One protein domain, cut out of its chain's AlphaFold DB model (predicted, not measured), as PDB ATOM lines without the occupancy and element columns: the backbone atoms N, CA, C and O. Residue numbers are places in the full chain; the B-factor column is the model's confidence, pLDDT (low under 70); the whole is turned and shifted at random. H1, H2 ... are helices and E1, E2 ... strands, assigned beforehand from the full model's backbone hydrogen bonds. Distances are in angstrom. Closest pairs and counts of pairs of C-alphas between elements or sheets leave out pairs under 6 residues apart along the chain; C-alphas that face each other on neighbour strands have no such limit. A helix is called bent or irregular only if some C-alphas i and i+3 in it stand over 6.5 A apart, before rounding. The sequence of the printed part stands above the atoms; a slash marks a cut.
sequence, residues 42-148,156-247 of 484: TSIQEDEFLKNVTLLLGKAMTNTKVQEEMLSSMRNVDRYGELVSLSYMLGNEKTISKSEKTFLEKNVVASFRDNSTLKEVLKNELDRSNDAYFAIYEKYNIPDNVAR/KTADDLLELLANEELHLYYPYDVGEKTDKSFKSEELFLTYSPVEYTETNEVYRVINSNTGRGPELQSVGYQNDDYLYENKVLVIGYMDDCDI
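Overview. This is residues 42 to 148 and 156 to 247 of the 484 residues of an uncharacterized protein of Costertonia aggregata (UniProt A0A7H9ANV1). A short mixed sheet forms the core, E1, E2, E6, E3 in order; H1 slants over one face of it, and a long bent hairpin of E4 and E5 crosses beside its E3 edge. H5, H6 and H8 form a crossed helix cluster beside H1, H2 sits by E1, and residues 105 to 110, of which 105 to 107 belong to H4, stick out. The class is mixed, helices and strands: 199 residues are printed, with nine named helices and six named strands in the order H1 H2 E1 H3 H4 H5 H6 H7 H8 E2 E3 E4 E5 H9 E6. The whole is compact, with a radius of gyration of the C-alphas of 16.2 A and spans of 42 by 40 by 32 A.

Along the chain. The four-stranded sheet holds E1, residues 83 to 85, E2, 170 to 173, E6, 236 to 241, and E3, 192 to 195. E4, residues 203 to 211, is 25.6 A long; E5, 218 to 227, is 24.9 A long and bends by 61 degrees at residue 224. H1, residues 42 to 60, runs 27.1 A from C-alpha 42 at (125.700, -28.472, 94.824). The other helices are H2, 64 to 77, H3, 86 to 89, H4, 98 to 107, H5, 117 to 128, H6, 130 to 140, H7, 143 to 146, H8, 158 to 167, and H9, 228 to 233. E6 ends with C-alpha 241 at (114.946, -26.473, 85.226).

Arrangement. E1 and E2 are antiparallel, with N 172 and O 84 at 2.8 A; so are E2 and E6, with N 171 and O 240 at 2.8 A. E6 and E3 are parallel, with N 194 and O 237 at 2.9 A. H1 and H2 are on one face of this sheet, an arrangement in two layers, one of helices and one of strands; H1 has a height of 6.9 A over the sheet. The C-alphas of Thr 194 in E3 and Val 206 in E4, the closest, are 4.9 A apart. E4 and E5 form an antiparallel hairpin, with N 221 and O 208 at 2.8 A. H6 touches H1, closest C-alphas Ala 135 and Phe 49 at 4.9 A, at a steep tilt of 45 degrees. H8 touches H5, C-alphas 158 and 123 at 5.3 A, and H3, C-alphas 166 and 87 at 4.1 A. H2 touches H4, C-alphas 77 and 100 at 5.1 A. H9 only grazes the sheet; H7 touches no helix. H6 is irregular, C-alphas 132 and 135 being 8.9 A apart, with 4 of 7 O i to N i+4 pairs within hydrogen-bond range; H1, H2, H4, H5, H8 and H9 have every pair, and H3 and H7 are too short for one.

Size, cuts and confidence. The farthest C-alphas, Pro 143 and Lys 181, are 49.1 A apart. Residues 149 to 155 are cut out, a gap of 13.4 A. The link E2 to E3 is long, 18 residues. Confidence is under 70 in 38 residues, among them 177 to 189.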
ATOM      1  N   THR A  42     126.953 -27.962  95.402       67.19
ATOM      2  CA  THR A  42     125.700 -28.472  94.824       67.19
ATOM      3  C   THR A  42     125.342 -27.856  93.465       67.19
ATOM      4  O   THR A  42     124.814 -28.567  92.617       67.19
ATOM      5  N   SER A  43     125.607 -26.566  93.216       75.25
ATOM      6  CA  SER A  43     125.296 -25.941  91.918       75.25
ATOM      7  C   SER A  43     126.225 -26.436  90.813       75.25
ATOM      8  O   SER A  43     125.756 -26.682  89.708       75.25
ATOM      9  N   ILE A  44     127.495 -26.705  91.132       82.31
ATOM     10  CA  ILE A  44     128.458 -27.309  90.193       82.31
ATOM     11  C   ILE A  44     127.983 -28.697  89.742       82.31
ATOM     12  O   ILE A  44     127.956 -28.979  88.547       82.31
ATOM     13  N   GLN A  45     127.561 -29.550  90.681       86.44
ATOM     14  CA  GLN A  45     127.038 -30.887  90.364       86.44
ATOM     15  C   GLN A  45     125.775 -30.822  89.497       86.44
ATOM     16  O   GLN A  45     125.603 -31.615  88.571       86.44
ATOM     17  N   GLU A  46     124.889 -29.868  89.780       89.69
ATOM     18  CA  GLU A  46     123.673 -29.672  88.997       89.69
ATOM     19  C   GLU A  46     123.959 -29.133  87.586       89.69
ATOM     20  O   GLU A  46     123.342 -29.588  86.622       89.69
ATOM     21  N   ASP A  47     124.925 -28.226  87.427       91.31
ATOM     22  CA  ASP A  47     125.358 -27.739  86.113       91.31
ATOM     23  C   ASP A  47     126.046 -28.850  85.295       91.31
ATOM     24  O   ASP A  47     125.821 -28.968  84.088       91.31
ATOM     25  N   GLU A  48     126.828 -29.729  85.933       93.25
ATOM     26  CA  GLU A  48     127.400 -30.918  85.284       93.25
ATOM     27  C   GLU A  48     126.323 -31.917  84.843       93.25
ATOM     28  O   GLU A  48     126.396 -32.462  83.730       93.25
ATOM     29  N   PHE A  49     125.300 -32.127  85.678       94.62
ATOM     30  CA  PHE A  49     124.121 -32.912  85.324       94.62
ATOM     31  C   PHE A  49     123.415 -32.313  84.103       94.62
ATOM     32  O   PHE A  49     123.237 -33.013  83.103       94.62
ATOM     33  N   LEU A  50     123.099 -31.013  84.126       95.88
ATOM     34  CA  LEU A  50     122.483 -30.317  82.994       95.88
ATOM     35  C   LEU A  50     123.339 -30.428  81.728       95.88
ATOM     36  O   LEU A  50     122.804 -30.741  80.668       95.88
ATOM     37  N   LYS A  51     124.666 -30.282  81.827       95.19
ATOM     38  CA  LYS A  51     125.591 -30.453  80.695       95.19
ATOM     39  C   LYS A  51     125.550 -31.868  80.103       95.19
ATOM     40  O   LYS A  51     125.576 -32.018  78.880       95.19
ATOM     41  N   ASN A  52     125.444 -32.909  80.934       94.25
ATOM     42  CA  ASN A  52     125.295 -34.295  80.463       94.25
ATOM     43  C   ASN A  52     123.928 -34.519  79.798       94.25
ATOM     44  O   ASN A  52     123.851 -35.174  78.756       94.25
ATOM     45  N   VAL A  53     122.858 -33.933  80.345       96.50
ATOM     46  CA  VAL A  53     121.527 -33.960  79.720       96.50
ATOM     47  C   VAL A  53     121.534 -33.213  78.382       96.50
ATOM     48  O   VAL A  53     120.978 -33.712  77.405       96.50
ATOM     49  N   THR A  54     122.226 -32.074  78.287       96.06
ATOM     50  CA  THR A  54     122.443 -31.332  77.036       96.06
ATOM     51  C   THR A  54     123.158 -32.186  75.989       96.06
ATOM     52  O   THR A  54     122.746 -32.180  74.831       96.06
ATOM     53  N   LEU A  55     124.189 -32.953  76.367       93.94
ATOM     54  CA  LEU A  55     124.869 -33.879  75.453       93.94
ATOM     55  C   LEU A  55     123.930 -34.991  74.967       93.94
ATOM     56  O   LEU A  55     123.869 -35.268  73.768       93.94
ATOM     57  N   LEU A  56     123.180 -35.609  75.884       94.25
ATOM     58  CA  LEU A  56     122.247 -36.692  75.573       94.25
ATOM     59  C   LEU A  56     121.131 -36.219  74.631       94.25
ATOM     60  O   LEU A  56     120.893 -36.818  73.579       94.25
ATOM     61  N   LEU A  57     120.477 -35.109  74.974       94.38
ATOM     62  CA  LEU A  57     119.440 -34.513  74.138       94.38
ATOM     63  C   LEU A  57     120.010 -34.020  72.820       94.38
ATOM     64  O   LEU A  57     119.408 -34.250  71.779       94.38
ATOM     65  N   GLY A  58     121.192 -33.414  72.828       91.25
ATOM     66  CA  GLY A  58     121.861 -32.988  71.611       91.25
ATOM     67  C   GLY A  58     122.130 -34.142  70.648       91.25
ATOM     68  O   GLY A  58     121.920 -34.007  69.441       91.25
ATOM     69  N   LYS A  59     122.516 -35.311  71.173       90.06
ATOM     70  CA  LYS A  59     122.638 -36.531  70.378       90.06
ATOM     71  C   LYS A  59     121.287 -36.966  69.806       90.06
ATOM     72  O   LYS A  59     121.206 -37.236  68.605       90.06
ATOM     73  N   ALA A  60     120.225 -36.975  70.612       91.50
ATOM     74  CA  ALA A  60     118.882 -37.312  70.138       91.50
ATOM     75  C   ALA A  60     118.379 -36.337  69.059       91.50
ATOM     76  O   ALA A  60     117.801 -36.760  68.058       91.50
ATOM     77  N   MET A  61     118.691 -35.050  69.205       89.31
ATOM     78  CA  MET A  61     118.355 -33.997  68.252       89.31
ATOM     79  C   MET A  61     119.115 -34.112  66.928       89.31
ATOM     80  O   MET A  61     118.786 -33.388  66.004       89.31
ATOM     81  N   THR A  62     120.071 -35.027  66.747       86.81
ATOM     82  CA  THR A  62     120.582 -35.332  65.392       86.81
ATOM     83  C   THR A  62     119.525 -36.008  64.504       86.81
ATOM     84  O   THR A  62     119.655 -36.004  63.280       86.81
ATOM     85  N   ASN A  63     118.454 -36.543  65.103       86.94
ATOM     86  CA  ASN A  63     117.301 -37.108  64.412       86.94
ATOM     87  C   ASN A  63     116.247 -36.024  64.117       86.94
ATOM     88  O   ASN A  63     115.628 -35.478  65.029       86.94
ATOM     89  N   THR A  64     115.985 -35.760  62.835       85.50
ATOM     90  CA  THR A  64     115.017 -34.739  62.395       85.50
ATOM     91  C   THR A  64     113.599 -34.973  62.919       85.50
ATOM     92  O   THR A  64     112.918 -34.014  63.266       85.50
ATOM     93  N   LYS A  65     113.160 -36.230  63.075       88.56
ATOM     94  CA  LYS A  65     111.821 -36.522  63.618       88.56
ATOM     95  C   LYS A  65     111.671 -36.057  65.067       88.56
ATOM     96  O   LYS A  65     110.611 -35.578  65.447       88.56
ATOM     97  N   VAL A  66     112.742 -36.158  65.859       90.75
ATOM     98  CA  VAL A  66     112.761 -35.682  67.251       90.75
ATOM     99  C   VAL A  66     112.625 -34.159  67.299       90.75
ATOM    100  O   VAL A  66     111.883 -33.627  68.121       90.75
ATOM    101  N   GLN A  67     113.293 -33.450  66.387       87.19
ATOM    102  CA  GLN A  67     113.198 -31.993  66.278       87.19
ATOM    103  C   GLN A  67     111.781 -31.548  65.887       87.19
ATOM    104  O   GLN A  67     111.232 -30.623  66.485       87.19
ATOM    105  N   GLU A  68     111.172 -32.219  64.905       86.62
ATOM    106  CA  GLU A  68     109.796 -31.957  64.470       86.62
ATOM    107  C   GLU A  68     108.785 -32.210  65.598       86.62
ATOM    108  O   GLU A  68     107.906 -31.376  65.833       86.62
ATOM    109  N   GLU A  69     108.935 -33.319  66.332       90.25
ATOM    110  CA  GLU A  69     108.115 -33.648  67.504       90.25
ATOM    111  C   GLU A  69     108.245 -32.581  68.601       90.25
ATOM    112  O   GLU A  69     107.230 -32.128  69.135       90.25
ATOM    113  N   MET A  70     109.469 -32.128  68.898       91.12
ATOM    114  CA  MET A  70     109.730 -31.082  69.891       91.12
ATOM    115  C   MET A  70     109.058 -29.763  69.503       91.12
ATOM    116  O   MET A  70     108.285 -29.214  70.284       91.12
ATOM    117  N   LEU A  71     109.311 -29.264  68.290       88.31
ATOM    118  CA  LEU A  71     108.758 -27.988  67.828       88.31
ATOM    119  C   LEU A  71     107.230 -28.024  67.729       88.31
ATOM    120  O   LEU A  71     106.566 -27.037  68.041       88.31
ATOM    121  N   SER A  72     106.664 -29.153  67.293       87.62
ATOM    122  CA  SER A  72     105.216 -29.363  67.283       87.62
ATOM    123  C   SER A  72     104.651 -29.304  68.702       87.62
ATOM    124  O   SER A  72     103.696 -28.573  68.958       87.62
ATOM    125  N   SER A  73     105.285 -30.004  69.647       90.62
ATOM    126  CA  SER A  73     104.864 -30.017  71.048       90.62
ATOM    127  C   SER A  73     104.915 -28.623  71.664       90.62
ATOM    128  O   SER A  73     103.902 -28.183  72.201       90.62
ATOM    129  N   MET A  74     106.018 -27.886  71.489       91.56
ATOM    130  CA  MET A  74     106.152 -26.501  71.958       91.56
ATOM    131  C   MET A  74     105.009 -25.614  71.448       91.56
ATOM    132  O   MET A  74     104.358 -24.933  72.234       91.56
ATOM    133  N   ARG A  75     104.699 -25.661  70.145       89.00
ATOM    134  CA  ARG A  75     103.608 -24.869  69.538       89.00
ATOM    135  C   ARG A  75     102.218 -25.233  70.057       89.00
ATOM    136  O   ARG A  75     101.328 -24.389  70.028       89.00
ATOM    137  N   ASN A  76     102.023 -26.478  70.479       87.50
ATOM    138  CA  ASN A  76     100.735 -26.958  70.970       87.50
ATOM    139  C   ASN A  76     100.502 -26.598  72.442       87.50
ATOM    140  O   ASN A  76      99.366 -26.314  72.823       87.50
ATOM    141  N   VAL A  77     101.555 -26.625  73.267       91.25
ATOM    142  CA  VAL A  77     101.430 -26.527  74.732       91.25
ATOM    143  C   VAL A  77     101.884 -25.195  75.318       91.25
ATOM    144  O   VAL A  77     101.464 -24.852  76.423       91.25
ATOM    145  N   ASP A  78     102.721 -24.433  74.614       91.12
ATOM    146  CA  ASP A  78     103.202 -23.129  75.061       91.12
ATOM    147  C   ASP A  78     102.610 -21.992  74.220       91.12
ATOM    148  O   ASP A  78     102.544 -22.054  72.994       91.12
ATOM    149  N   ARG A  79     102.220 -20.900  74.891       87.25
ATOM    150  CA  ARG A  79     101.588 -19.735  74.251       87.25
ATOM    151  C   ARG A  79     102.468 -19.109  73.166       87.25
ATOM    152  O   ARG A  79     101.928 -18.568  72.204       87.25
ATOM    153  N   TYR A  80     103.787 -19.132  73.339       87.69
ATOM    154  CA  TYR A  80     104.735 -18.519  72.409       87.69
ATOM    155  C   TYR A  80     105.479 -19.552  71.559       87.69
ATOM    156  O   TYR A  80     106.298 -19.166  70.724       87.69
ATOM    157  N   GLY A  81     105.167 -20.839  71.734       89.25
ATOM    158  CA  GLY A  81     105.777 -21.940  71.007       89.25
ATOM    159  C   GLY A  81     107.269 -22.120  71.279       89.25
ATOM    160  O   GLY A  81     107.963 -22.610  70.393       89.25
ATOM    161  N   GLU A  82     107.766 -21.710  72.452       91.12
ATOM    162  CA  GLU A  82     109.202 -21.730  72.781       91.12
ATOM    163  C   GLU A  82     109.577 -22.791  73.828       91.12
ATOM    164  O   GLU A  82     110.763 -23.032  74.047       91.12
ATOM    165  N   LEU A  83     108.597 -23.429  74.484       93.94
ATOM    166  CA  LEU A  83     108.834 -24.287  75.650       93.94
ATOM    167  C   LEU A  83     108.040 -25.586  75.647       93.94
ATOM    168  O   LEU A  83     106.879 -25.622  75.249       93.94
ATOM    169  N   VAL A  84     108.678 -26.640  76.149       95.38
ATOM    170  CA  VAL A  84     108.046 -27.919  76.488       95.38
ATOM    171  C   VAL A  84     108.866 -28.614  77.576       95.38
ATOM    172  O   VAL A  84     110.096 -28.557  77.554       95.38
ATOM    173  N   SER A  85     108.222 -29.263  78.541       96.75
ATOM    174  CA  SER A  85     108.915 -30.063  79.551       96.75
ATOM    175  C   SER A  85     109.477 -31.353  78.952       96.75
ATOM    176  O   SER A  85     108.885 -31.974  78.062       96.75
ATOM    177  N   LEU A  86     110.621 -31.803  79.471       96.56
ATOM    178  CA  LEU A  86     111.176 -33.103  79.105       96.56
ATOM    179  C   LEU A  86     110.231 -34.235  79.538       96.56
ATOM    180  O   LEU A  86     110.067 -35.203  78.803       96.56
ATOM    181  N   SER A  87     109.549 -34.082  80.678       94.75
ATOM    182  CA  SER A  87     108.516 -35.023  81.133       94.75
ATOM    183  C   SER A  87     107.416 -35.206  80.087       94.75
ATOM    184  O   SER A  87     107.060 -36.341  79.767       94.75
ATOM    185  N   TYR A  88     106.922 -34.102  79.513       94.31
ATOM    186  CA  TYR A  88     105.888 -34.139  78.483       94.31
ATOM    187  C   TYR A  88     106.364 -34.892  77.244       94.31
ATOM    188  O   TYR A  88     105.685 -35.799  76.768       94.31
ATOM    189  N   MET A  89     107.572 -34.574  76.775       93.81
ATOM    190  CA  MET A  89     108.179 -35.249  75.629       93.81
ATOM    191  C   MET A  89     108.440 -36.740  75.884       93.81
ATOM    192  O   MET A  89     108.442 -37.523  74.948       93.81
ATOM    193  N   LEU A  90     108.637 -37.161  77.135       93.25
ATOM    194  CA  LEU A  90     108.826 -38.567  77.512       93.25
ATOM    195  C   LEU A  90     107.509 -39.316  77.796       93.25
ATOM    196  O   LEU A  90     107.538 -40.503  78.146       93.25
ATOM    197  N   GLY A  91     106.357 -38.653  77.652       89.19
ATOM    198  CA  GLY A  91     105.042 -39.231  77.935       89.19
ATOM    199  C   GLY A  91     104.783 -39.461  79.429       89.19
ATOM    200  O   GLY A  91     104.031 -40.367  79.794       89.19
ATOM    201  N   ASN A  92     105.424 -38.684  80.310       87.81
ATOM    202  CA  ASN A  92     105.204 -38.711  81.757       87.81
ATOM    203  C   ASN A  92     104.413 -37.465  82.181       87.81
ATOM    204  O   ASN A  92     104.803 -36.344  81.879       87.81
ATOM    205  N   GLU A  93     103.302 -37.656  82.895       86.31
ATOM    206  CA  GLU A  93     102.388 -36.580  83.317       86.31
ATOM    207  C   GLU A  93     102.708 -36.006  84.706       86.31
ATOM    208  O   GLU A  93     102.084 -35.032  85.121       86.31
ATOM    209  N   LYS A  94     103.633 -36.608  85.467       83.12
ATOM    210  CA  LYS A  94     103.850 -36.246  86.880       83.12
ATOM    211  C   LYS A  94     104.451 -34.854  87.057       83.12
ATOM    212  O   LYS A  94     104.072 -34.146  87.983       83.12
ATOM    213  N   THR A  95     105.381 -34.488  86.184       88.38
ATOM    214  CA  THR A  95     106.268 -33.318  86.311       88.38
ATOM    215  C   THR A  95     106.173 -32.410  85.084       88.38
ATOM    216  O   THR A  95     107.128 -31.733  84.717       88.38
ATOM    217  N   ILE A  96     105.002 -32.390  84.440       94.06
ATOM    218  CA  ILE A  96     104.690 -31.486  83.324       94.06
ATOM    219  C   ILE A  96     104.344 -30.080  83.817       94.06
ATOM    220  O   ILE A  96     103.934 -29.885  84.964       94.06
ATOM    221  N   SER A  97     104.453 -29.094  82.931       94.50
ATOM    222  CA  SER A  97     104.080 -27.712  83.231       94.50
ATOM    223  C   SER A  97     102.558 -27.518  83.337       94.50
ATOM    224  O   SER A  97     101.749 -28.326  82.870       94.50
ATOM    225  N   LYS A  98     102.127 -26.402  83.940       93.62
ATOM    226  CA  LYS A  98     100.709 -26.006  84.035       93.62
ATOM    227  C   LYS A  98     100.040 -25.898  82.661       93.62
ATOM    228  O   LYS A  98      98.872 -26.273  82.525       93.62
ATOM    229  N   SER A  99     100.751 -25.392  81.652       92.25
ATOM    230  CA  SER A  99     100.207 -25.229  80.301       92.25
ATOM    231  C   SER A  99     100.042 -26.576  79.594       92.25
ATOM    232  O   SER A  99      98.984 -26.836  79.024       92.25
ATOM    233  N   GLU A 100     101.015 -27.476  79.733       94.56
ATOM    234  CA  GLU A 100     100.941 -28.858  79.243       94.56
ATOM    235  C   GLU A 100      99.803 -29.638  79.896       94.56
ATOM    236  O   GLU A 100      99.008 -30.268  79.202       94.56
ATOM    237  N   LYS A 101      99.664 -29.543  81.222       92.81
ATOM    238  CA  LYS A 101      98.555 -30.171  81.945       92.81
ATOM    239  C   LYS A 101      97.203 -29.682  81.425       92.81
ATOM    240  O   LYS A 101      96.338 -30.491  81.101       92.81
ATOM    241  N   THR A 102      97.056 -28.365  81.269       91.06
ATOM    242  CA  THR A 102      95.839 -27.754  80.710       91.06
ATOM    243  C   THR A 102      95.564 -28.246  79.286       91.06
ATOM    244  O   THR A 102      94.410 -28.461  78.914       91.06
ATOM    245  N   PHE A 103      96.606 -28.418  78.471       90.88
ATOM    246  CA  PHE A 103      96.481 -28.944  77.115       90.88
ATOM    247  C   PHE A 103      96.006 -30.405  77.110       90.88
ATOM    248  O   PHE A 103      95.085 -30.734  76.359       90.88
ATOM    249  N   LEU A 104      96.580 -31.268  77.955       89.19
ATOM    250  CA  LEU A 104      96.200 -32.682  78.048       89.19
ATOM    251  C   LEU A 104      94.764 -32.869  78.544       89.19
ATOM    252  O   LEU A 104      94.013 -33.649  77.958       89.19
ATOM    253  N   GLU A 105      94.359 -32.110  79.565       88.19
ATOM    254  CA  GLU A 105      92.993 -32.135  80.104       88.19
ATOM    255  C   GLU A 105      91.948 -31.737  79.051       88.19
ATOM    256  O   GLU A 105      90.844 -32.282  79.032       88.19
ATOM    257  N   LYS A 106      92.296 -30.820  78.139       86.00
ATOM    258  CA  LYS A 106      91.399 -30.365  77.064       86.00
ATOM    259  C   LYS A 106      91.311 -31.322  75.878       86.00
ATOM    260  O   LYS A 106      90.288 -31.319  75.199       86.00
ATOM    261  N   ASN A 107      92.355 -32.102  75.597       79.56
ATOM    262  CA  ASN A 107      92.481 -32.822  74.324       79.56
ATOM    263  C   ASN A 107      92.313 -34.352  74.404       79.56
ATOM    264  O   ASN A 107      92.516 -34.999  73.382       79.56
ATOM    265  N   VAL A 108      91.932 -34.938  75.554       62.94
ATOM    266  CA  VAL A 108      91.723 -36.401  75.763       62.94
ATOM    267  C   VAL A 108      92.719 -37.238  74.943       62.94
ATOM    268  O   VAL A 108      92.360 -38.012  74.054       62.94
ATOM    269  N   VAL A 109      94.011 -37.011  75.178       61.28
ATOM    270  CA  VAL A 109      95.067 -37.568  74.328       61.28
ATOM    271  C   VAL A 109      95.369 -39.001  74.769       61.28
ATOM    272  O   VAL A 109      96.315 -39.253  75.510       61.28
ATOM    273  N   ALA A 110      94.573 -39.969  74.300       52.41
ATOM    274  CA  ALA A 110      94.801 -41.401  74.547       52.41
ATOM    275  C   ALA A 110      96.183 -41.892  74.051       52.41
ATOM    276  O   ALA A 110      96.665 -42.926  74.498       52.41
ATOM    277  N   SER A 111      96.835 -41.139  73.158       53.91
ATOM    278  CA  SER A 111      98.137 -41.451  72.553       53.91
ATOM    279  C   SER A 111      99.340 -40.770  73.218       53.91
ATOM    280  O   SER A 111     100.447 -40.876  72.697       53.91
ATOM    281  N   PHE A 112      99.153 -40.043  74.328       65.31
ATOM    282  CA  PHE A 112     100.215 -39.236  74.946       65.31
ATOM    283  C   PHE A 112     101.409 -40.070  75.448       65.31
ATOM    284  O   PHE A 112     102.535 -39.583  75.480       65.31
ATOM    285  N   ARG A 113     101.187 -41.339  75.815       61.03
ATOM    286  CA  ARG A 113     102.186 -42.150  76.534       61.03
ATOM    287  C   ARG A 113     103.039 -43.079  75.659       61.03
ATOM    288  O   ARG A 113     104.142 -43.436  76.081       61.03
ATOM    289  N   ASP A 114     102.580 -43.423  74.453       62.69
ATOM    290  CA  ASP A 114     103.093 -44.605  73.738       62.69
ATOM    291  C   ASP A 114     103.901 -44.319  72.453       62.69
ATOM    292  O   ASP A 114     104.610 -45.207  71.993       62.69
ATOM    293  N   ASN A 115     103.876 -43.097  71.900       67.62
ATOM    294  CA  ASN A 115     104.432 -42.811  70.559       67.62
ATOM    295  C   ASN A 115     105.538 -41.735  70.507       67.62
ATOM    296  O   ASN A 115     105.736 -41.127  69.456       67.62
ATOM    297  N   SER A 116     106.256 -41.462  71.603       86.06
ATOM    298  CA  SER A 116     107.352 -40.479  71.541       86.06
ATOM    299  C   SER A 116     108.583 -41.037  70.819       86.06
ATOM    300  O   SER A 116     109.223 -41.984  71.288       86.06
ATOM    301  N   THR A 117     108.975 -40.376  69.727       91.38
ATOM    302  CA  THR A 117     110.229 -40.643  69.011       91.38
ATOM    303  C   THR A 117     111.425 -40.273  69.882       91.38
ATOM    304  O   THR A 117     112.437 -40.974  69.867       91.38
ATOM    305  N   LEU A 118     111.324 -39.185  70.660       93.69
ATOM    306  CA  LEU A 118     112.390 -38.772  71.576       93.69
ATOM    307  C   LEU A 118     112.688 -39.882  72.587       93.69
ATOM    308  O   LEU A 118     113.849 -40.253  72.760       93.69
ATOM    309  N   LYS A 119     111.649 -40.433  73.222       93.12
ATOM    310  CA  LYS A 119     111.784 -41.504  74.217       93.12
ATOM    311  C   LYS A 119     112.515 -42.721  73.650       93.12
ATOM    312  O   LYS A 119     113.436 -43.227  74.288       93.12
ATOM    313  N   GLU A 120     112.148 -43.165  72.448       92.50
ATOM    314  CA  GLU A 120     112.790 -44.305  71.784       92.50
ATOM    315  C   GLU A 120     114.268 -44.026  71.459       92.50
ATOM    316  O   GLU A 120     115.140 -44.857  71.721       92.50
ATOM    317  N   VAL A 121     114.571 -42.844  70.916       93.00
ATOM    318  CA  VAL A 121     115.944 -42.456  70.560       93.00
ATOM    319  C   VAL A 121     116.829 -42.352  71.801       93.00
ATOM    320  O   VAL A 121     117.947 -42.867  71.791       93.00
ATOM    321  N   LEU A 122     116.331 -41.735  72.875       93.50
ATOM    322  CA  LEU A 122     117.066 -41.613  74.132       93.50
ATOM    323  C   LEU A 122     117.310 -42.973  74.785       93.50
ATOM    324  O   LEU A 122     118.425 -43.229  75.232       93.50
ATOM    325  N   LYS A 123     116.304 -43.858  74.788       91.88
ATOM    326  CA  LYS A 123     116.449 -45.228  75.294       91.88
ATOM    327  C   LYS A 123     117.598 -45.954  74.595       91.88
ATOM    328  O   LYS A 123     118.505 -46.460  75.248       91.88
ATOM    329  N   ASN A 124     117.590 -45.922  73.262       90.44
ATOM    330  CA  ASN A 124     118.610 -46.565  72.441       90.44
ATOM    331  C   ASN A 124     120.017 -45.982  72.653       90.44
ATOM    332  O   ASN A 124     120.994 -46.721  72.547       90.44
ATOM    333  N   GLU A 125     120.147 -44.678  72.907       89.50
ATOM    334  CA  GLU A 125     121.446 -44.049  73.186       89.50
ATOM    335  C   GLU A 125     121.972 -44.433  74.575       89.50
ATOM    336  O   GLU A 125     123.129 -44.833  74.710       89.50
ATOM    337  N   LEU A 126     121.110 -44.390  75.593       88.88
ATOM    338  CA  LEU A 126     121.464 -44.766  76.963       88.88
ATOM    339  C   LEU A 126     121.868 -46.244  77.073       88.88
ATOM    340  O   LEU A 126     122.821 -46.557  77.785       88.88
ATOM    341  N   ASP A 127     121.218 -47.136  76.319       84.81
ATOM    342  CA  ASP A 127     121.585 -48.558  76.252       84.81
ATOM    343  C   ASP A 127     122.959 -48.802  75.586       84.81
ATOM    344  O   ASP A 127     123.588 -49.837  75.825       84.81
ATOM    345  N   ARG A 128     123.442 -47.874  74.742       79.50
ATOM    346  CA  ARG A 128     124.687 -48.019  73.960       79.50
ATOM    347  C   ARG A 128     125.910 -47.368  74.604       79.50
ATOM    348  O   ARG A 128     127.004 -47.913  74.469       79.50
ATOM    349  N   SER A 129     125.740 -46.228  75.272       68.31
ATOM    350  CA  SER A 129     126.845 -45.318  75.618       68.31
ATOM    351  C   SER A 129     126.833 -44.925  77.105       68.31
ATOM    352  O   SER A 129     126.660 -43.758  77.443       68.31
ATOM    353  N   ASN A 130     127.010 -45.887  78.016       64.38
ATOM    354  CA  ASN A 130     126.890 -45.648  79.466       64.38
ATOM    355  C   ASN A 130     127.916 -44.619  80.003       64.38
ATOM    356  O   ASN A 130     127.558 -43.692  80.723       64.38
ATOM    357  N   ASP A 131     129.176 -44.690  79.572       72.38
ATOM    358  CA  ASP A 131     130.241 -43.868  80.171       72.38
ATOM    359  C   ASP A 131     130.182 -42.376  79.782       72.38
ATOM    360  O   ASP A 131     130.760 -41.536  80.469       72.38
ATOM    361  N   ALA A 132     129.470 -42.022  78.705       78.81
ATOM    362  CA  ALA A 132     129.401 -40.645  78.200       78.81
ATOM    363  C   ALA A 132     128.484 -39.725  79.030       78.81
ATOM    364  O   ALA A 132     128.566 -38.504  78.898       78.81
ATOM    365  N   TYR A 133     127.620 -40.296  79.878       87.25
ATOM    366  CA  TYR A 133     126.569 -39.569  80.605       87.25
ATOM    367  C   TYR A 133     126.710 -39.670  82.129       87.25
ATOM    368  O   TYR A 133     125.714 -39.754  82.854       87.25
ATOM    369  N   PHE A 134     127.951 -39.708  82.620       87.56
ATOM    370  CA  PHE A 134     128.292 -40.014  84.011       87.56
ATOM    371  C   PHE A 134     127.461 -39.247  85.052       87.56
ATOM    372  O   PHE A 134     126.956 -39.872  85.982       87.56
ATOM    373  N   ALA A 135     127.234 -37.940  84.882       90.69
ATOM    374  CA  ALA A 135     126.501 -37.146  85.877       90.69
ATOM    375  C   ALA A 135     125.017 -37.558  86.002       90.69
ATOM    376  O   ALA A 135     124.444 -37.513  87.091       90.69
ATOM    377  N   ILE A 136     124.392 -38.038  84.916       91.31
ATOM    378  CA  ILE A 136     123.030 -38.607  84.955       91.31
ATOM    379  C   ILE A 136     123.041 -39.905  85.774       91.31
ATOM    380  O   ILE A 136     122.189 -40.128  86.636       91.31
ATOM    381  N   TYR A 137     124.043 -40.754  85.538       87.44
ATOM    382  CA  TYR A 137     124.211 -42.011  86.260       87.44
ATOM    383  C   TYR A 137     124.560 -41.824  87.732       87.44
ATOM    384  O   TYR A 137     124.170 -42.667  88.544       87.44
ATOM    385  N   GLU A 138     125.319 -40.787  88.072       87.19
ATOM    386  CA  GLU A 138     125.663 -40.421  89.442       87.19
ATOM    387  C   GLU A 138     124.416 -39.961  90.196       87.19
ATOM    388  O   GLU A 138     124.106 -40.538  91.241       87.19
ATOM    389  N   LYS A 139     123.632 -39.041  89.613       86.81
ATOM    390  CA  LYS A 139     122.382 -38.535  90.204       86.81
ATOM    391  C   LYS A 139     121.365 -39.644  90.492       86.81
ATOM    392  O   LYS A 139     120.715 -39.632  91.536       86.81
ATOM    393  N   TYR A 140     121.282 -40.654  89.622       83.25
ATOM    394  CA  TYR A 140     120.446 -41.838  89.859       83.25
ATOM    395  C   TYR A 140     120.830 -42.615  91.135       83.25
ATOM    396  O   TYR A 140     119.963 -43.175  91.797       83.25
ATOM    397  N   ASN A 141     122.120 -42.660  91.497       75.69
ATOM    398  CA  ASN A 141     122.598 -43.454  92.637       75.69
ATOM    399  C   ASN A 141     122.489 -42.719  93.983       75.69
ATOM    400  O   ASN A 141     122.885 -43.284  95.005       75.69
ATOM    401  N   ILE A 142     122.000 -41.475  94.006       68.44
ATOM    402  CA  ILE A 142     121.839 -40.717  95.248       68.44
ATOM    403  C   ILE A 142     120.692 -41.352  96.065       68.44
ATOM    404  O   ILE A 142     119.582 -41.478  95.543       68.44
ATOM    405  N   PRO A 143     120.920 -41.747  97.338       53.56
ATOM    406  CA  PRO A 143     119.991 -42.562  98.133       53.56
ATOM    407  C   PRO A 143     118.555 -42.031  98.279       53.56
ATOM    408  O   PRO A 143     117.641 -42.832  98.462       53.56
ATOM    409  N   ASP A 144     118.322 -40.721  98.154       50.38
ATOM    410  CA  ASP A 144     116.974 -40.131  98.249       50.38
ATOM    411  C   ASP A 144     116.065 -40.494  97.058       50.38
ATOM    412  O   ASP A 144     114.845 -40.562  97.205       50.38
ATOM    413  N   ASN A 145     116.641 -40.852  95.904       47.78
ATOM    414  CA  ASN A 145     115.902 -41.412  94.765       47.78
ATOM    415  C   ASN A 145     115.622 -42.924  94.923       47.78
ATOM    416  O   ASN A 145     114.874 -43.513  94.140       47.78
ATOM    417  N   VAL A 146     116.175 -43.555  95.969       43.44
ATOM    418  CA  VAL A 146     116.143 -45.005  96.248       43.44
ATOM    419  C   VAL A 146     115.089 -45.369  97.307       43.44
ATOM    420  O   VAL A 146     115.054 -46.487  97.817       43.44
ATOM    421  N   ALA A 147     114.102 -44.499  97.567       42.16
ATOM    422  CA  ALA A 147     112.886 -44.899  98.299       42.16
ATOM    423  C   ALA A 147     112.075 -46.005  97.575       42.16
ATOM    424  O   ALA A 147     111.068 -46.498  98.083       42.16
ATOM    425  N   ARG A 148     112.532 -46.440  96.395       47.12
ATOM    426  CA  ARG A 148     112.139 -47.682  95.735       47.12
ATOM    427  C   ARG A 148     113.349 -48.601  95.574       47.12
ATOM    428  O   ARG A 148     114.023 -48.544  94.554       47.12
ATOM    429  N   LYS A 156     121.293 -51.102  85.993       67.94
ATOM    430  CA  LYS A 156     120.612 -49.869  85.555       67.94
ATOM    431  C   LYS A 156     120.001 -50.090  84.174       67.94
ATOM    432  O   LYS A 156     120.726 -50.490  83.261       67.94
ATOM    433  N   THR A 157     118.702 -49.856  84.024       82.62
ATOM    434  CA  THR A 157     118.047 -49.917  82.712       82.62
ATOM    435  C   THR A 157     117.921 -48.512  82.128       82.62
ATOM    436  O   THR A 157     117.802 -47.539  82.873       82.62
ATOM    437  N   ALA A 158     117.927 -48.379  80.799       86.50
ATOM    438  CA  ALA A 158     117.627 -47.096  80.166       86.50
ATOM    439  C   ALA A 158     116.243 -46.562  80.581       86.50
ATOM    440  O   ALA A 158     116.075 -45.354  80.716       86.50
ATOM    441  N   ASP A 159     115.278 -47.445  80.862       88.25
ATOM    442  CA  ASP A 159     113.953 -47.056  81.358       88.25
ATOM    443  C   ASP A 159     114.020 -46.372  82.737       88.25
ATOM    444  O   ASP A 159     113.349 -45.362  82.941       88.25
ATOM    445  N   ASP A 160     114.874 -46.853  83.653       88.19
ATOM    446  CA  ASP A 160     115.072 -46.224  84.969       88.19
ATOM    447  C   ASP A 160     115.635 -44.795  84.839       88.19
ATOM    448  O   ASP A 160     115.223 -43.879  85.554       88.19
ATOM    449  N   LEU A 161     116.569 -44.586  83.906       91.38
ATOM    450  CA  LEU A 161     117.170 -43.274  83.652       91.38
ATOM    451  C   LEU A 161     116.192 -42.325  82.959       91.38
ATOM    452  O   LEU A 161     116.187 -41.133  83.248       91.38
ATOM    453  N   LEU A 162     115.344 -42.834  82.063       92.31
ATOM    454  CA  LEU A 162     114.276 -42.037  81.464       92.31
ATOM    455  C   LEU A 162     113.229 -41.626  82.509       92.31
ATOM    456  O   LEU A 162     112.751 -40.493  82.457       92.31
ATOM    457  N   GLU A 163     112.898 -42.496  83.474       91.06
ATOM    458  CA  GLU A 163     112.039 -42.117  84.607       91.06
ATOM    459  C   GLU A 163     112.705 -41.030  85.463       91.06
ATOM    460  O   GLU A 163     112.029 -40.059  85.810       91.06
ATOM    461  N   LEU A 164     114.013 -41.134  85.742       92.56
ATOM    462  CA  LEU A 164     114.772 -40.069  86.411       92.56
ATOM    463  C   LEU A 164     114.647 -38.748  85.642       92.56
ATOM    464  O   LEU A 164     114.121 -37.785  86.183       92.56
ATOM    465  N   LEU A 165     115.058 -38.714  84.370       94.62
ATOM    466  CA  LEU A 165     115.054 -37.497  83.549       94.62
ATOM    467  C   LEU A 165     113.669 -36.853  83.445       94.62
ATOM    468  O   LEU A 165     113.556 -35.628  83.469       94.62
ATOM    469  N   ALA A 166     112.614 -37.662  83.349       92.75
ATOM    470  CA  ALA A 166     111.252 -37.153  83.348       92.75
ATOM    471  C   ALA A 166     110.896 -36.472  84.680       92.75
ATOM    472  O   ALA A 166     110.213 -35.452  84.673       92.75
ATOM    473  N   ASN A 167     111.370 -36.993  85.813       91.88
ATOM    474  CA  ASN A 167     111.046 -36.483  87.146       91.88
ATOM    475  C   ASN A 167     111.925 -35.300  87.603       91.88
ATOM    476  O   ASN A 167     111.614 -34.690  88.620       91.88
ATOM    477  N   GLU A 168     112.973 -34.940  86.861       92.31
ATOM    478  CA  GLU A 168     113.904 -33.846  87.204       92.31
ATOM    479  C   GLU A 168     113.362 -32.435  86.897       92.31
ATOM    480  O   GLU A 168     114.097 -31.458  86.997       92.31
ATOM    481  N   GLU A 169     112.081 -32.302  86.529       94.12
ATOM    482  CA  GLU A 169     111.419 -31.004  86.287       94.12
ATOM    483  C   GLU A 169     112.166 -30.146  85.234       94.12
ATOM    484  O   GLU A 169     112.265 -28.926  85.349       94.12
ATOM    485  N   LEU A 170     112.726 -30.784  84.201       96.44
ATOM    486  CA  LEU A 170     113.475 -30.116  83.132       96.44
ATOM    487  C   LEU A 170     112.557 -29.604  82.016       96.44
ATOM    488  O   LEU A 170     111.583 -30.261  81.643       96.44
ATOM    489  N   HIS A 171     112.923 -28.477  81.407       95.69
ATOM    490  CA  HIS A 171     112.346 -27.975  80.166       95.69
ATOM    491  C   HIS A 171     113.363 -27.900  79.032       95.69
ATOM    492  O   HIS A 171     114.574 -27.783  79.228       95.69
ATOM    493  N   LEU A 172     112.812 -27.908  77.827       96.88
ATOM    494  CA  LEU A 172     113.464 -27.559  76.581       96.88
ATOM    495  C   LEU A 172     113.001 -26.154  76.207       96.88
ATOM    496  O   LEU A 172     111.800 -25.941  76.042       96.88
ATOM    497  N   TYR A 173     113.933 -25.214  76.090       95.81
ATOM    498  CA  TYR A 173     113.676 -23.828  75.719       95.81
ATOM    499  C   TYR A 173     114.328 -23.502  74.375       95.81
ATOM    500  O   TYR A 173     115.536 -23.651  74.205       95.81
ATOM    501  N   TYR A 174     113.526 -23.052  73.415       93.44
ATOM    502  CA  TYR A 174     113.971 -22.689  72.075       93.44
ATOM    503  C   TYR A 174     113.559 -21.239  71.748       93.44
ATOM    504  O   TYR A 174     112.521 -21.020  71.122       93.44
ATOM    505  N   PRO A 175     114.350 -20.238  72.191       90.25
ATOM    506  CA  PRO A 175     114.037 -18.811  72.029       90.25
ATOM    507  C   PRO A 175     114.122 -18.290  70.594       90.25
ATOM    508  O   PRO A 175     113.641 -17.184  70.331       90.25
ATOM    509  N   TYR A 176     114.771 -19.036  69.694       86.75
ATOM    510  CA  TYR A 176     115.093 -18.570  68.350       86.75
ATOM    511  C   TYR A 176     113.843 -18.099  67.609       86.75
ATOM    512  O   TYR A 176     112.915 -18.860  67.316       86.75
ATOM    513  N   ASP A 177     113.836 -16.810  67.298       69.81
ATOM    514  CA  ASP A 177     112.680 -16.125  66.758       69.81
ATOM    515  C   ASP A 177     112.714 -16.217  65.234       69.81
ATOM    516  O   ASP A 177     113.122 -15.291  64.534       69.81
ATOM    517  N   VAL A 178     112.283 -17.358  64.690       53.00
ATOM    518  CA  VAL A 178     111.903 -17.393  63.276       53.00
ATOM    519  C   VAL A 178     110.715 -16.447  63.174       53.00
ATOM    520  O   VAL A 178     109.659 -16.738  63.743       53.00
ATOM    521  N   GLY A 179     110.881 -15.300  62.507       46.44
ATOM    522  CA  GLY A 179     109.764 -14.408  62.203       46.44
ATOM    523  C   GLY A 179     108.560 -15.232  61.740       46.44
ATOM    524  O   GLY A 179     108.746 -16.288  61.141       46.44
ATOM    525  N   GLU A 180     107.341 -14.784  62.050       40.28
ATOM    526  CA  GLU A 180     106.062 -15.525  61.958       40.28
ATOM    527  C   GLU A 180     105.746 -16.224  60.613       40.28
ATOM    528  O   GLU A 180     104.669 -16.792  60.433       40.28
ATOM    529  N   LYS A 181     106.654 -16.222  59.638       37.12
ATOM    530  CA  LYS A 181     106.566 -16.960  58.392       37.12
ATOM    531  C   LYS A 181     107.894 -17.661  58.077       37.12
ATOM    532  O   LYS A 181     108.945 -17.042  57.981       37.12
ATOM    533  N   THR A 182     107.763 -18.958  57.791       37.75
ATOM    534  CA  THR A 182     108.600 -19.731  56.856       37.75
ATOM    535  C   THR A 182     110.051 -20.026  57.236       37.75
ATOM    536  O   THR A 182     110.959 -19.645  56.510       37.75
ATOM    537  N   ASP A 183     110.270 -20.901  58.216       45.25
ATOM    538  CA  ASP A 183     111.309 -21.915  58.003       45.25
ATOM    539  C   ASP A 183     110.722 -23.306  58.257       45.25
ATOM    540  O   ASP A 183     110.558 -23.763  59.387       45.25
ATOM    541  N   LYS A 184     110.287 -23.945  57.164       45.84
ATOM    542  CA  LYS A 184     109.856 -25.351  57.156       45.84
ATOM    543  C   LYS A 184     111.059 -26.304  57.124       45.84
ATOM    544  O   LYS A 184     110.850 -27.510  57.124       45.84
ATOM    545  N   SER A 185     112.293 -25.793  57.077       49.38
ATOM    546  CA  SER A 185     113.510 -26.601  57.026       49.38
ATOM    547  C   SER A 185     114.379 -26.377  58.258       49.38
ATOM    548  O   SER A 185     115.402 -25.698  58.225       49.38
ATOM    549  N   PHE A 186     113.993 -27.005  59.365       57.12
ATOM    550  CA  PHE A 186     114.933 -27.228  60.454       57.12
ATOM    551  C   PHE A 186     115.985 -28.239  59.965       57.12
ATOM    552  O   PHE A 186     115.702 -29.427  59.831       57.12
ATOM    553  N   LYS A 187     117.189 -27.771  59.616       57.88
ATOM    554  CA  LYS A 187     118.326 -28.650  59.312       57.88
ATOM    555  C   LYS A 187     119.127 -28.882  60.590       57.88
ATOM    556  O   LYS A 187     119.522 -27.924  61.248       57.88
ATOM    557  N   SER A 188     119.377 -30.148  60.928       55.81
ATOM    558  CA  SER A 188     120.065 -30.550  62.166       55.81
ATOM    559  C   SER A 188     121.483 -29.993  62.305       55.81
ATOM    560  O   SER A 188     121.928 -29.744  63.420       55.81
ATOM    561  N   GLU A 189     122.169 -29.744  61.190       59.59
ATOM    562  CA  GLU A 189     123.546 -29.227  61.145       59.59
ATOM    563  C   GLU A 189     123.689 -27.786  61.676       59.59
ATOM    564  O   GLU A 189     124.803 -27.325  61.933       59.59
ATOM    565  N   GLU A 190     122.573 -27.076  61.862       72.50
ATOM    566  CA  GLU A 190     122.534 -25.692  62.346       72.50
ATOM    567  C   GLU A 190     122.064 -25.569  63.804       72.50
ATOM    568  O   GLU A 190     122.028 -24.455  64.325       72.50
ATOM    569  N   LEU A 191     121.701 -26.676  64.467       85.31
ATOM    570  CA  LEU A 191     121.241 -26.651  65.855       85.31
ATOM    571  C   LEU A 191     122.427 -26.638  66.824       85.31
ATOM    572  O   LEU A 191     123.230 -27.571  66.875       85.31
ATOM    573  N   PHE A 192     122.487 -25.598  67.642       92.81
ATOM    574  CA  PHE A 192     123.380 -25.505  68.786       92.81
ATOM    575  C   PHE A 192     122.635 -25.857  70.068       92.81
ATOM    576  O   PHE A 192     121.406 -25.796  70.136       92.81
ATOM    577  N   LEU A 193     123.384 -26.208  71.105       94.81
ATOM    578  CA  LEU A 193     122.832 -26.594  72.393       94.81
ATOM    579  C   LEU A 193     123.548 -25.871  73.520       94.81
ATOM    580  O   LEU A 193     124.737 -25.567  73.432       94.81
ATOM    581  N   THR A 194     122.837 -25.637  74.606       97.38
ATOM    582  CA  THR A 194     123.407 -25.156  75.862       97.38
ATOM    583  C   THR A 194     122.489 -25.558  77.013       97.38
ATOM    584  O   THR A 194     121.454 -26.199  76.808       97.38
ATOM    585  N   TYR A 195     122.862 -25.201  78.230       96.56
ATOM    586  CA  TYR A 195     122.001 -25.308  79.397       96.56
ATOM    587  C   TYR A 195     121.844 -23.942  80.063       96.56
ATOM    588  O   TYR A 195     122.670 -23.052  79.866       96.56
ATOM    589  N   SER A 196     120.772 -23.760  80.829       94.38
ATOM    590  CA  SER A 196     120.622 -22.608  81.717       94.38
ATOM    591  C   SER A 196     121.291 -22.945  83.051       94.38
ATOM    592  O   SER A 196     120.814 -23.866  83.720       94.38
ATOM    593  N   PRO A 197     122.379 -22.252  83.437       90.75
ATOM    594  CA  PRO A 197     123.052 -22.518  84.703       90.75
ATOM    595  C   PRO A 197     122.108 -22.353  85.893       90.75
ATOM    596  O   PRO A 197     121.191 -21.519  85.874       90.75
ATOM    597  N   VAL A 198     122.325 -23.140  86.946       85.06
ATOM    598  CA  VAL A 198     121.501 -23.070  88.161       85.06
ATOM    599  C   VAL A 198     121.613 -21.692  88.802       85.06
ATOM    600  O   VAL A 198     120.594 -21.081  89.148       85.06
ATOM    601  N   GLU A 199     122.833 -21.175  88.897       81.38
ATOM    602  CA  GLU A 199     123.119 -19.834  89.395       81.38
ATOM    603  C   GLU A 199     122.978 -18.775  88.292       81.38
ATOM    604  O   GLU A 199     122.854 -19.065  87.101       81.38
ATOM    605  N   TYR A 200     122.922 -17.502  88.681       81.31
ATOM    606  CA  TYR A 200     122.909 -16.435  87.686       81.31
ATOM    607  C   TYR A 200     124.279 -16.324  87.018       81.31
ATOM    608  O   TYR A 200     125.270 -16.007  87.677       81.31
ATOM    609  N   THR A 201     124.289 -16.410  85.694       85.56
ATOM    610  CA  THR A 201     125.402 -15.971  84.853       85.56
ATOM    611  C   THR A 201     124.876 -15.079  83.730       85.56
ATOM    612  O   THR A 201     123.696 -15.124  83.379       85.56
ATOM    613  N   GLU A 202     125.733 -14.224  83.179       87.81
ATOM    614  CA  GLU A 202     125.387 -13.390  82.011       87.81
ATOM    615  C   GLU A 202     125.686 -14.100  80.691       87.81
ATOM    616  O   GLU A 202     125.108 -13.780  79.653       87.81
ATOM    617  N   THR A 203     126.585 -15.079  80.749       92.12
ATOM    618  CA  THR A 203     127.011 -15.895  79.623       92.12
ATOM    619  C   THR A 203     127.085 -17.362  80.026       92.12
ATOM    620  O   THR A 203     127.230 -17.693  81.206       92.12
ATOM    621  N   ASN A 204     126.998 -18.247  79.040       95.44
ATOM    622  CA  ASN A 204     127.333 -19.658  79.195       95.44
ATOM    623  C   ASN A 204     127.967 -20.182  77.908       95.44
ATOM    624  O   ASN A 204     127.869 -19.575  76.839       95.44
ATOM    625  N   GLU A 205     128.619 -21.328  78.018       95.44
ATOM    626  CA  GLU A 205     129.175 -22.040  76.886       95.44
ATOM    627  C   GLU A 205     128.051 -22.623  76.012       95.44
ATOM    628  O   GLU A 205     127.099 -23.245  76.496       95.44
ATOM    629  N   VAL A 206     128.154 -22.402  74.703       96.19
ATOM    630  CA  VAL A 206     127.266 -22.992  73.695       96.19
ATOM    631  C   VAL A 206     128.039 -24.074  72.955       96.19
ATOM    632  O   VAL A 206     129.255 -23.978  72.782       96.19
ATOM    633  N   TYR A 207     127.344 -25.116  72.508       94.38
ATOM    634  CA  TYR A 207     127.965 -26.313  71.959       94.38
ATOM    635  C   TYR A 207     127.338 -26.750  70.639       94.38
ATOM    636  O   TYR A 207     126.161 -26.509  70.361       94.38
ATOM    637  N   ARG A 208     128.128 -27.487  69.862       90.00
ATOM    638  CA  ARG A 208     127.663 -28.399  68.814       90.00
ATOM    639  C   ARG A 208     127.917 -29.832  69.254       90.00
ATOM    640  O   ARG A 208     128.927 -30.110  69.895       90.00
ATOM    641  N   VAL A 209     127.032 -30.748  68.877       84.06
ATOM    642  CA  VAL A 209     127.285 -32.179  69.079       84.06
ATOM    643  C   VAL A 209     128.083 -32.712  67.906       84.06
ATOM    644  O   VAL A 209     127.671 -32.587  66.753       84.06
ATOM    645  N   ILE A 210     129.211 -33.340  68.214       80.69
ATOM    646  CA  ILE A 210     130.031 -34.060  67.249       80.69
ATOM    647  C   ILE A 210     130.042 -35.545  67.608       80.69
ATOM    648  O   ILE A 210     130.060 -35.925  68.779       80.69
ATOM    649  N   ASN A 211     130.016 -36.411  66.595       70.38
ATOM    650  CA  ASN A 211     130.285 -37.830  66.809       70.38
ATOM    651  C   ASN A 211     131.806 -38.001  66.851       70.38
ATOM    652  O   ASN A 211     132.484 -37.671  65.877       70.38
ATOM    653  N   SER A 212     132.346 -38.482  67.969       60.03
ATOM    654  CA  SER A 212     133.786 -38.679  68.103       60.03
ATOM    655  C   SER A 212     134.264 -39.769  67.144       60.03
ATOM    656  O   SER A 212     133.823 -40.917  67.214       60.03
ATOM    657  N   ASN A 213     135.230 -39.441  66.281       55.38
ATOM    658  CA  ASN A 213     135.890 -40.420  65.406       55.38
ATOM    659  C   ASN A 213     136.774 -41.413  66.191       55.38
ATOM    660  O   ASN A 213     137.347 -42.327  65.605       55.38
ATOM    661  N   THR A 214     136.909 -41.229  67.510       56.09
ATOM    662  CA  THR A 214     137.799 -42.009  68.384       56.09
ATOM    663  C   THR A 214     137.106 -43.175  69.099       56.09
ATOM    664  O   THR A 214     137.744 -43.874  69.882       56.09
ATOM    665  N   GLY A 215     135.809 -43.401  68.845       56.62
ATOM    666  CA  GLY A 215     135.027 -44.470  69.483       56.62
ATOM    667  C   GLY A 215     134.548 -44.161  70.908       56.62
ATOM    668  O   GLY A 215     133.979 -45.036  71.548       56.62
ATOM    669  N   ARG A 216     134.743 -42.928  71.402       57.97
ATOM    670  CA  ARG A 216     134.384 -42.480  72.765       57.97
ATOM    671  C   ARG A 216     132.933 -41.999  72.944       57.97
ATOM    672  O   ARG A 216     132.595 -41.483  74.001       57.97
ATOM    673  N   GLY A 217     132.070 -42.203  71.949       66.50
ATOM    674  CA  GLY A 217     130.680 -41.739  71.980       66.50
ATOM    675  C   GLY A 217     130.509 -40.298  71.475       66.50
ATOM    676  O   GLY A 217     131.419 -39.746  70.848       66.50
ATOM    677  N   PRO A 218     129.317 -39.701  71.638       76.56
ATOM    678  CA  PRO A 218     129.076 -38.311  71.265       76.56
ATOM    679  C   PRO A 218     129.803 -37.350  72.213       76.56
ATOM    680  O   PRO A 218     129.909 -37.608  73.409       76.56
ATOM    681  N   GLU A 219     130.264 -36.215  71.689       84.06
ATOM    682  CA  GLU A 219     130.971 -35.187  72.458       84.06
ATOM    683  C   GLU A 219     130.380 -33.793  72.188       84.06
ATOM    684  O   GLU A 219     129.884 -33.504  71.093       84.06
ATOM    685  N   LEU A 220     130.445 -32.915  73.196       86.06
ATOM    686  CA  LEU A 220     130.115 -31.499  73.055       86.06
ATOM    687  C   LEU A 220     131.357 -30.728  72.604       86.06
ATOM    688  O   LEU A 220     132.321 -30.589  73.355       86.06
ATOM    689  N   GLN A 221     131.311 -30.171  71.399       90.50
ATOM    690  CA  GLN A 221     132.302 -29.216  70.927       90.50
ATOM    691  C   GLN A 221     131.853 -27.801  71.286       90.50
ATOM    692  O   GLN A 221     130.835 -27.325  70.782       90.50
ATOM    693  N   SER A 222     132.621 -27.127  72.142       92.00
ATOM    694  CA  SER A 222     132.380 -25.726  72.491       92.00
ATOM    695  C   SER A 222     132.495 -24.813  71.270       92.00
ATOM    696  O   SER A 222     133.426 -24.938  70.470       92.00
ATOM    697  N   VAL A 223     131.559 -23.872  71.157       91.56
ATOM    698  CA  VAL A 223     131.601 -22.744  70.214       91.56
ATOM    699  C   VAL A 223     131.896 -21.417  70.925       91.56
ATOM    700  O   VAL A 223     131.767 -20.346  70.334       91.56
ATOM    701  N   GLY A 224     132.309 -21.490  72.195       93.81
ATOM    702  CA  GLY A 224     132.624 -20.351  73.050       93.81
ATOM    703  C   GLY A 224     131.491 -19.939  73.992       93.81
ATOM    704  O   GLY A 224     130.371 -20.450  73.930       93.81
ATOM    705  N   TYR A 225     131.812 -18.991  74.875       95.88
ATOM    706  CA  TYR A 225     130.863 -18.368  75.797       95.88
ATOM    707  C   TYR A 225     130.037 -17.312  75.065       95.88
ATOM    708  O   TYR A 225     130.596 -16.400  74.458       95.88
ATOM    709  N   GLN A 226     128.716 -17.432  75.146       95.62
ATOM    710  CA  GLN A 226     127.753 -16.554  74.484       95.62
ATOM    711  C   GLN A 226     126.824 -15.909  75.510       95.62
ATOM    712  O   GLN A 226     126.673 -16.418  76.619       95.62
ATOM    713  N   ASN A 227     126.198 -14.793  75.143       92.44
ATOM    714  CA  ASN A 227     125.159 -14.138  75.938       92.44
ATOM    715  C   ASN A 227     123.755 -14.512  75.424       92.44
ATOM    716  O   ASN A 227     123.608 -15.243  74.445       92.44
ATOM    717  N   ASP A 228     122.717 -13.975  76.063       90.38
ATOM    718  CA  ASP A 228     121.334 -14.229  75.650       90.38
ATOM    719  C   ASP A 228     121.015 -13.757  74.228       90.38
ATOM    720  O   ASP A 228     120.187 -14.388  73.585       90.38
ATOM    721  N   ASP A 229     121.629 -12.679  73.720       89.56
ATOM    722  CA  ASP A 229     121.337 -12.182  72.361       89.56
ATOM    723  C   ASP A 229     121.606 -13.272  71.315       89.56
ATOM    724  O   ASP A 229     120.773 -13.518  70.442       89.56
ATOM    725  N   TYR A 230     122.692 -14.029  71.498       91.62
ATOM    726  CA  TYR A 230     123.026 -15.166  70.646       91.62
ATOM    727  C   TYR A 230     121.909 -16.219  70.586       91.62
ATOM    728  O   TYR A 230     121.664 -16.782  69.520       91.62
ATOM    729  N   LEU A 231     121.213 -16.475  71.702       91.62
ATOM    730  CA  LEU A 231     120.129 -17.462  71.778       91.62
ATOM    731  C   LEU A 231     118.909 -17.052  70.942       91.62
ATOM    732  O   LEU A 231     118.227 -17.910  70.387       91.62
ATOM    733  N   TYR A 232     118.633 -15.751  70.837       87.56
ATOM    734  CA  TYR A 232     117.529 -15.232  70.021       87.56
ATOM    735  C   TYR A 232     117.897 -15.127  68.539       87.56
ATOM    736  O   TYR A 232     117.013 -15.205  67.687       87.56
ATOM    737  N   GLU A 233     119.184 -14.968  68.235       87.56
ATOM    738  CA  GLU A 233     119.711 -14.797  66.875       87.56
ATOM    739  C   GLU A 233     120.138 -16.110  66.204       87.56
ATOM    740  O   GLU A 233     120.354 -16.137  64.993       87.56
ATOM    741  N   ASN A 234     120.252 -17.207  66.958       89.12
ATOM    742  CA  ASN A 234     120.710 -18.499  66.450       89.12
ATOM    743  C   ASN A 234     119.804 -19.639  66.921       89.12
ATOM    744  O   ASN A 234     119.166 -19.559  67.966       89.12
ATOM    745  N   LYS A 235     119.789 -20.743  66.167       89.62
ATOM    746  CA  LYS A 235     119.037 -21.963  66.492       89.62
ATOM    747  C   LYS A 235     119.688 -22.674  67.684       89.62
ATOM    748  O   LYS A 235     120.426 -23.639  67.497       89.62
ATOM    749  N   VAL A 236     119.453 -22.186  68.901       93.00
ATOM    750  CA  VAL A 236     120.006 -22.757  70.137       93.00
ATOM    751  C   VAL A 236     118.899 -23.383  70.974       93.00
ATOM    752  O   VAL A 236     117.934 -22.715  71.336       93.00
ATOM    753  N   LEU A 237     119.048 -24.664  71.305       94.62
ATOM    754  CA  LEU A 237     118.213 -25.342  72.290       94.62
ATOM    755  C   LEU A 237     118.853 -25.227  73.676       94.62
ATOM    756  O   LEU A 237     119.981 -25.673  73.888       94.62
ATOM    757  N   VAL A 238     118.120 -24.653  74.621       96.94
ATOM    758  CA  VAL A 238     118.535 -24.482  76.012       96.94
ATOM    759  C   VAL A 238     117.829 -25.527  76.874       96.94
ATOM    760  O   VAL A 238     116.607 -25.656  76.831       96.94
ATOM    761  N   ILE A 239     118.595 -26.275  77.663       97.62
ATOM    762  CA  ILE A 239     118.072 -27.221  78.654       97.62
ATOM    763  C   ILE A 239     118.148 -26.557  80.029       97.62
ATOM    764  O   ILE A 239     119.202 -26.063  80.418       97.62
ATOM    765  N   GLY A 240     117.062 -26.542  80.789       95.38
ATOM    766  CA  GLY A 240     117.062 -25.927  82.117       95.38
ATOM    767  C   GLY A 240     115.979 -26.490  83.018       95.38
ATOM    768  O   GLY A 240     115.101 -27.218  82.563       95.38
ATOM    769  N   TYR A 241     116.031 -26.149  84.302       93.50
ATOM    770  CA  TYR A 241     114.946 -26.473  85.226       93.50
ATOM    771  C   TYR A 241     113.725 -25.588  84.962       93.50
ATOM    772  O   TYR A 241     113.839 -24.395  84.673       93.50
ATOM    773  N   MET A 242     112.537 -26.170  85.095       92.38
ATOM    774  CA  MET A 242     111.280 -25.436  85.148       92.38
ATOM    775  C   MET A 242     111.288 -24.469  86.333       92.38
ATOM    776  O   MET A 242     111.840 -24.754  87.392       92.38
ATOM    777  N   ASP A 243     110.690 -23.296  86.135       88.19
ATOM    778  CA  ASP A 243     110.453 -22.371  87.238       88.19
ATOM    779  C   ASP A 243     109.320 -22.934  88.105       88.19
ATOM    780  O   ASP A 243     108.311 -23.384  87.555       88.19
ATOM    781  N   ASP A 244     109.444 -22.881  89.435       85.94
ATOM    782  CA  ASP A 244     108.401 -23.338  90.369       85.94
ATOM    783  C   ASP A 244     107.014 -22.772  90.014       85.94
ATOM    784  O   ASP A 244     105.995 -23.462  90.114       85.94
ATOM    785  N   CYS A 245     106.954 -21.536  89.508       88.31
ATOM    786  CA  CYS A 245     105.706 -20.917  89.078       88.31
ATOM    787  C   CYS A 245     105.001 -21.640  87.921       88.31
ATOM    788  O   CYS A 245     103.795 -21.448  87.747       88.31
ATOM    789  N   ASP A 246     105.713 -22.448  87.139       90.88
ATOM    790  CA  ASP A 246     105.187 -23.198  85.998       90.88
ATOM    791  C   ASP A 246     104.771 -24.629  86.367       90.88
ATOM    792  O   ASP A 246     104.112 -25.291  85.566       90.88
ATOM    793  N   ILE A 247     105.085 -25.103  87.578       90.94
ATOM    794  CA  ILE A 247     104.808 -26.476  88.020       90.94
ATOM    795  C   ILE A 247     103.451 -26.545  88.748       90.94
ATOM    796  O   ILE A 247     103.188 -25.753  89.663       90.94
TER     797      ILE A 247